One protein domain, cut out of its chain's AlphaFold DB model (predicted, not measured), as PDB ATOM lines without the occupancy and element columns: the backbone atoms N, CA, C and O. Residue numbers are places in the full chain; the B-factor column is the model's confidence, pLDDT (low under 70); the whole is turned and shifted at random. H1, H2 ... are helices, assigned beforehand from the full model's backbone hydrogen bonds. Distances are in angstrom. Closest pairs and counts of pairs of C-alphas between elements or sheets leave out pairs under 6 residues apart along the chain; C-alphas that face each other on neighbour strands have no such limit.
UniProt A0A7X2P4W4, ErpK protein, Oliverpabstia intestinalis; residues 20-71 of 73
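AT A GLANCE: This is residues 20 to 71 of the 73 residues of the protein "ErpK protein" of Oliverpabstia intestinalis (UniProt A0A7X2P4W4). One long, straight helix, H1, makes nearly the whole length of the model, and a tight link at its last residue leads to a short helix, H2, which turns back aslant at that end like a small hook. Most of H1, residues 20 to 54, stands free. The printed part has 52 residues, with two named helices in the order H1, H2 and no named strand; the class is all helix. The whole is extended, with a radius of gyration of the C-alphas of 19.6 A and spans of 60 by 21 by 8 A.

IN THESE COORDINATES: H1 covers residues 20 to 57, from C-alpha 20 at (137.834, 142.452, 120.369) to C-alpha 57 at (109.552, 108.161, 87.843), and is 55.1 A long from first to last C-alpha. H2 covers residues 62 to 70, measures 11.9 A, and ends with C-alpha 70 at (126.851, 98.648, 90.987).

HOW THE PARTS SIT: H1 and H2 are close but not clearly touching, with 1 pair of C-alphas within 8 A. That closest pair is Val 55 and Ile 65, whose C-alphas are 7.7 A apart. The two helices run opposite ways at a steep tilt of 50 degrees, and their centres are 29.4 A apart. In H1 and H2 every O i to N i+4 pair is within hydrogen-bond range.

THE WHOLE: The two C-alphas farthest apart are those of Glu 20 and Ser 59, at 60.4 A. The printed part has no cut, and the link from H1 to H2, of 4 residues, is tight. The mean pLDDT of the printed part is 91.8, with 95 for H1 and 85 for H2, and no printed residue is under 70.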
ATOM      1  N   GLU A  20     139.275 142.550 120.591       96.56
ATOM      2  CA  GLU A  20     137.834 142.452 120.369       96.56
ATOM      3  C   GLU A  20     137.502 142.159 118.904       96.56
ATOM      4  O   GLU A  20     136.630 141.340 118.606       96.56
ATOM      5  N   GLN A  21     138.181 142.814 117.966       96.81
ATOM      6  CA  GLN A  21     137.932 142.605 116.547       96.81
ATOM      7  C   GLN A  21     138.358 141.206 116.093       96.81
ATOM      8  O   GLN A  21     137.652 140.573 115.301       96.81
ATOM      9  N   VAL A  22     139.468 140.691 116.620       96.62
ATOM     10  CA  VAL A  22     139.939 139.324 116.375       96.62
ATOM     11  C   VAL A  22     138.933 138.314 116.923       96.62
ATOM     12  O   VAL A  22     138.535 137.403 116.195       96.62
ATOM     13  N   SER A  23     138.445 138.497 118.154       96.94
ATOM     14  CA  SER A  23     137.442 137.597 118.743       96.94
ATOM     15  C   SER A  23     136.122 137.603 117.960       96.94
ATOM     16  O   SER A  23     135.600 136.537 117.623       96.94
ATOM     17  N   LYS A  24     135.627 138.782 117.560       97.12
ATOM     18  CA  LYS A  24     134.445 138.931 116.691       97.12
ATOM     19  C   LYS A  24     134.652 138.256 115.337       97.12
ATOM     20  O   LYS A  24     133.744 137.595 114.837       97.12
ATOM     21  N   SER A  25     135.831 138.402 114.740       96.69
ATOM     22  CA  SER A  25     136.151 137.790 113.446       96.69
ATOM     23  C   SER A  25     136.226 136.270 113.544       96.69
ATOM     24  O   SER A  25     135.688 135.584 112.679       96.69
ATOM     25  N   LYS A  26     136.795 135.733 114.628       96.44
ATOM     26  CA  LYS A  26     136.807 134.292 114.898       96.44
ATOM     27  C   LYS A  26     135.390 133.737 115.049       96.44
ATOM     28  O   LYS A  26     135.051 132.760 114.393       96.44
ATOM     29  N   ALA A  27     134.538 134.405 115.826       97.06
ATOM     30  CA  ALA A  27     133.144 133.996 115.986       97.06
ATOM     31  C   ALA A  27     132.372 134.007 114.651       97.06
ATOM     32  O   ALA A  27     131.590 133.095 114.382       97.06
ATOM     33  N   LYS A  28     132.613 135.012 113.796       97.44
ATOM     34  CA  LYS A  28     132.047 135.066 112.438       97.44
ATOM     35  C   LYS A  28     132.549 133.917 111.571       97.44
ATOM     36  O   LYS A  28     131.732 133.231 110.970       97.44
ATOM     37  N   TYR A  29     133.857 133.673 111.563       97.62
ATOM     38  CA  TYR A  29     134.453 132.559 110.833       97.62
ATOM     39  C   TYR A  29     133.838 131.219 111.253       97.62
ATOM     40  O   TYR A  29     133.372 130.464 110.404       97.62
ATOM     41  N   ASP A  30     133.745 130.953 112.558       97.12
ATOM     42  CA  ASP A  30     133.154 129.717 113.074       97.12
ATOM     43  C   ASP A  30     131.674 129.579 112.672       97.12
ATOM     44  O   ASP A  30     131.213 128.485 112.331       97.12
ATOM     45  N   ALA A  31     130.917 130.682 112.674       97.81
ATOM     46  CA  ALA A  31     129.529 130.699 112.221       97.81
ATOM     47  C   ALA A  31     129.402 130.435 110.712       97.81
ATOM     48  O   ALA A  31     128.529 129.672 110.293       97.81
ATOM     49  N   ASP A  32     130.274 131.024 109.898       97.19
ATOM     50  CA  ASP A  32     130.268 130.841 108.448       97.19
ATOM     51  C   ASP A  32     130.707 129.424 108.060       97.19
ATOM     52  O   ASP A  32     130.094 128.814 107.184       97.19
ATOM     53  N   VAL A  33     131.667 128.832 108.779       97.56
ATOM     54  CA  VAL A  33     132.045 127.418 108.619       97.56
ATOM     55  C   VAL A  33     130.872 126.490 108.941       97.56
ATOM     56  O   VAL A  33     130.649 125.522 108.212       97.56
ATOM     57  N   LYS A  34     130.094 126.767 109.996       97.56
ATOM     58  CA  LYS A  34     128.879 125.991 110.306       97.56
ATOM     59  C   LYS A  34     127.851 126.091 109.182       97.56
ATOM     60  O   LYS A  34     127.425 125.063 108.666       97.56
ATOM     61  N   LYS A  35     127.534 127.308 108.729       96.69
ATOM     62  CA  LYS A  35     126.606 127.519 107.606       96.69
ATOM     63  C   LYS A  35     127.071 126.811 106.339       96.69
ATOM     64  O   LYS A  35     126.252 126.237 105.630       96.69
ATOM     65  N   LEU A  36     128.372 126.830 106.051       96.25
ATOM     66  CA  LEU A  36     128.930 126.149 104.890       96.25
ATOM     67  C   LEU A  36     128.702 124.634 104.973       96.25
ATOM     68  O   LEU A  36     128.248 124.034 104.000       96.25
ATOM     69  N   LYS A  37     128.951 124.021 106.137       96.62
ATOM     70  CA  LYS A  37     128.658 122.597 106.371       96.62
ATOM     71  C   LYS A  37     127.170 122.287 106.195       96.62
ATOM     72  O   LYS A  37     126.839 121.323 105.508       96.62
ATOM     73  N   ASP A  38     126.291 123.130 106.728       96.75
ATOM     74  CA  ASP A  38     124.840 122.962 106.587       96.75
ATOM     75  C   ASP A  38     124.394 123.057 105.120       96.75
ATOM     76  O   ASP A  38     123.522 122.310 104.679       96.75
ATOM     77  N   LEU A  39     125.000 123.952 104.332       97.00
ATOM     78  CA  LEU A  39     124.721 124.072 102.900       97.00
ATOM     79  C   LEU A  39     125.178 122.839 102.116       97.00
ATOM     80  O   LEU A  39     124.445 122.385 101.236       97.00
ATOM     81  N   TYR A  40     126.344 122.272 102.436       96.56
ATOM     82  CA  TYR A  40     126.778 121.006 101.838       96.56
ATOM     83  C   TYR A  40     125.825 119.863 102.189       96.56
ATOM     84  O   TYR A  40     125.392 119.150 101.286       96.56
ATOM     85  N   ALA A  41     125.414 119.747 103.455       96.19
ATOM     86  CA  ALA A  41     124.451 118.736 103.882       96.19
ATOM     87  C   ALA A  41     123.114 118.868 103.133       96.19
ATOM     88  O   ALA A  41     122.626 117.897 102.558       96.19
ATOM     89  N   LYS A  42     122.568 120.088 103.034       96.12
ATOM     90  CA  LYS A  42     121.346 120.362 102.259       96.12
ATOM     91  C   LYS A  42     121.504 120.022 100.780       96.12
ATOM     92  O   LYS A  42     120.586 119.471 100.180       96.12
ATOM     93  N   LYS A  43     122.654 120.334 100.175       95.94
ATOM     94  CA  LYS A  43     122.942 119.984  98.777       95.94
ATOM     95  C   LYS A  43     122.934 118.472  98.569       95.94
ATOM     96  O   LYS A  43     122.384 118.005  97.574       95.94
ATOM     97  N   ASP A  44     123.517 117.718  99.491       94.38
ATOM     98  CA  ASP A  44     123.541 116.260  99.411       94.38
ATOM     99  C   ASP A  44     122.152 115.653  99.637       94.38
ATOM    100  O   ASP A  44     121.775 114.712  98.942       94.38
ATOM    101  N   GLU A  45     121.350 116.218 100.540       94.69
ATOM    102  CA  GLU A  45     119.946 115.836 100.714       94.69
ATOM    103  C   GLU A  45     119.111 116.100  99.458       94.69
ATOM    104  O   GLU A  45     118.346 115.227  99.052       94.69
ATOM    105  N   MET A  46     119.275 117.259  98.811       94.31
ATOM    106  CA  MET A  46     118.578 117.569  97.556       94.31
ATOM    107  C   MET A  46     118.943 116.572  96.458       94.31
ATOM    108  O   MET A  46     118.049 115.988  95.859       94.31
ATOM    109  N   LYS A  47     120.234 116.283  96.265       93.69
ATOM    110  CA  LYS A  47     120.676 115.274  95.289       93.69
ATOM    111  C   LYS A  47     120.103 113.887  95.576       93.69
ATOM    112  O   LYS A  47     119.724 113.180  94.649       93.69
ATOM    113  N   LYS A  48     120.045 113.480  96.850       92.56
ATOM    114  CA  LYS A  48     119.434 112.201  97.245       92.56
ATOM    115  C   LYS A  48     117.945 112.173  96.910       92.56
ATOM    116  O   LYS A  48     117.478 111.169  96.387       92.56
ATOM    117  N   ARG A  49     117.216 113.259  97.183       92.69
ATOM    118  CA  ARG A  49     115.792 113.377  96.837       92.69
ATOM    119  C   ARG A  49     115.574 113.341  95.330       92.69
ATOM    120  O   ARG A  49     114.756 112.557  94.879       92.69
ATOM    121  N   GLU A  50     116.346 114.107  94.564       91.94
ATOM    122  CA  GLU A  50     116.283 114.100  93.097       91.94
ATOM    123  C   GLU A  50     116.548 112.702  92.525       91.94
ATOM    124  O   GLU A  50     115.849 112.264  91.611       91.94
ATOM    125  N   LEU A  51     117.518 111.973  93.085       90.00
ATOM    126  CA  LEU A  51     117.804 110.597  92.688       90.00
ATOM    127  C   LEU A  51     116.620 109.675  92.995       90.00
ATOM    128  O   LEU A  51     116.219 108.909  92.123       90.00
ATOM    129  N   LEU A  52     116.035 109.761  94.193       89.06
ATOM    130  CA  LEU A  52     114.858 108.967  94.563       89.06
ATOM    131  C   LEU A  52     113.650 109.287  93.676       89.06
ATOM    132  O   LEU A  52     113.020 108.369  93.165       89.06
ATOM    133  N   GLU A  53     113.375 110.564  93.409       90.81
ATOM    134  CA  GLU A  53     112.302 110.963  92.494       90.81
ATOM    135  C   GLU A  53     112.535 110.449  91.069       90.81
ATOM    136  O   GLU A  53     111.590 110.052  90.387       90.81
ATOM    137  N   ALA A  54     113.783 110.450  90.592       88.75
ATOM    138  CA  ALA A  54     114.123 109.893  89.286       88.75
ATOM    139  C   ALA A  54     113.947 108.367  89.250       88.75
ATOM    140  O   ALA A  54     113.529 107.829  88.227       88.75
ATOM    141  N   VAL A  55     114.229 107.677  90.360       87.25
ATOM    142  CA  VAL A  55     113.985 106.238  90.531       87.25
ATOM    143  C   VAL A  55     112.487 105.931  90.556       87.25
ATOM    144  O   VAL A  55     112.064 105.003  89.881       87.25
ATOM    145  N   GLU A  56     111.672 106.726  91.252       85.06
ATOM    146  CA  GLU A  56     110.210 106.560  91.290       85.06
ATOM    147  C   GLU A  56     109.548 106.834  89.934       85.06
ATOM    148  O   GLU A  56     108.617 106.137  89.538       85.06
ATOM    149  N   LYS A  57     110.030 107.845  89.202       88.44
ATOM    150  CA  LYS A  57     109.552 108.161  87.843       88.44
ATOM    151  C   LYS A  57     110.077 107.183  86.794       88.44
ATOM    152  O   LYS A  57     109.557 107.137  85.679       88.44
ATOM    153  N   SER A  58     111.126 106.439  87.117       83.88
ATOM    154  CA  SER A  58     111.697 105.427  86.246       83.88
ATOM    155  C   SER A  58     110.803 104.188  86.254       83.88
ATOM    156  O   SER A  58     110.462 103.654  87.299       83.88
ATOM    157  N   SER A  59     110.475 103.669  85.073       83.81
ATOM    158  CA  SER A  59     109.769 102.390  84.924       83.81
ATOM    159  C   SER A  59     110.661 101.164  85.178       83.81
ATOM    160  O   SER A  59     110.239 100.040  84.918       83.81
ATOM    161  N   LYS A  60     111.915 101.380  85.593       83.44
ATOM    162  CA  LYS A  60     112.903 100.325  85.841       83.44
ATOM    163  C   LYS A  60     112.692  99.696  87.206       83.44
ATOM    164  O   LYS A  60     112.340 100.376  88.169       83.44
ATOM    165  N   THR A  61     112.966  98.404  87.298       84.81
ATOM    166  CA  THR A  61     112.878  97.690  88.572       84.81
ATOM    167  C   THR A  61     114.046  98.054  89.490       84.81
ATOM    168  O   THR A  61     115.095  98.533  89.053       84.81
ATOM    169  N   PHE A  62     113.880  97.801  90.788       81.81
ATOM    170  CA  PHE A  62     114.950  97.992  91.767       81.81
ATOM    171  C   PHE A  62     116.234  97.238  91.379       81.81
ATOM    172  O   PHE A  62     117.324  97.788  91.504       81.81
ATOM    173  N   GLU A  63     116.111  96.007  90.874       84.94
ATOM    174  CA  GLU A  63     117.249  95.179  90.460       84.94
ATOM    175  C   GLU A  63     118.013  95.790  89.281       84.94
ATOM    176  O   GLU A  63     119.237  95.868  89.332       84.94
ATOM    177  N   GLU A  64     117.313  96.312  88.270       83.38
ATOM    178  CA  GLU A  64     117.929  96.989  87.117       83.38
ATOM    179  C   GLU A  64     118.654  98.278  87.521       83.38
ATOM    180  O   GLU A  64     119.757  98.563  87.052       83.38
ATOM    181  N   ILE A  65     118.045  99.068  88.409       86.31
ATOM    182  CA  ILE A  65     118.641 100.310  88.914       86.31
ATOM    183  C   ILE A  65     119.873  99.992  89.765       86.31
ATOM    184  O   ILE A  65     120.912 100.634  89.613       86.31
ATOM    185  N   MET A  66     119.786  98.987  90.636       85.06
ATOM    186  CA  MET A  66     120.915  98.565  91.461       85.06
ATOM    187  C   MET A  66     122.032  97.928  90.637       85.06
ATOM    188  O   MET A  66     123.191  98.188  90.945       85.06
ATOM    189  N   GLY A  67     121.721  97.150  89.597       87.25
ATOM    190  CA  GLY A  67     122.714  96.618  88.657       87.25
ATOM    191  C   GLY A  67     123.464  97.744  87.947       87.25
ATOM    192  O   GLY A  67     124.692  97.809  88.004       87.25
ATOM    193  N   PHE A  68     122.723  98.730  87.425       86.06
ATOM    194  CA  PHE A  68     123.307  99.919  86.803       86.06
ATOM    195  C   PHE A  68     124.222 100.705  87.759       86.06
ATOM    196  O   PHE A  68     125.315 101.114  87.371       86.06
ATOM    197  N   LEU A  69     123.806 100.904  89.015       85.00
ATOM    198  CA  LEU A  69     124.593 101.637  90.015       85.00
ATOM    199  C   LEU A  69     125.811 100.854  90.527       85.00
ATOM    200  O   LEU A  69     126.820 101.471  90.871       85.00
ATOM    201  N   LYS A  70     125.733  99.520  90.591       87.00
ATOM    202  CA  LYS A  70     126.851  98.648  90.987       87.00
ATOM    203  C   LYS A  70     127.875  98.445  89.868       87.00
ATOM    204  O   LYS A  70     128.981  97.996  90.149       87.00
ATOM    205  N   GLY A  71     127.540  98.837  88.637       73.31
ATOM    206  CA  GLY A  71     128.413  98.684  87.475       73.31
ATOM    207  C   GLY A  71     128.400  97.276  86.883       73.31
ATOM    208  O   GLY A  71     129.245  96.971  86.039       73.31
TER     209      GLY A  71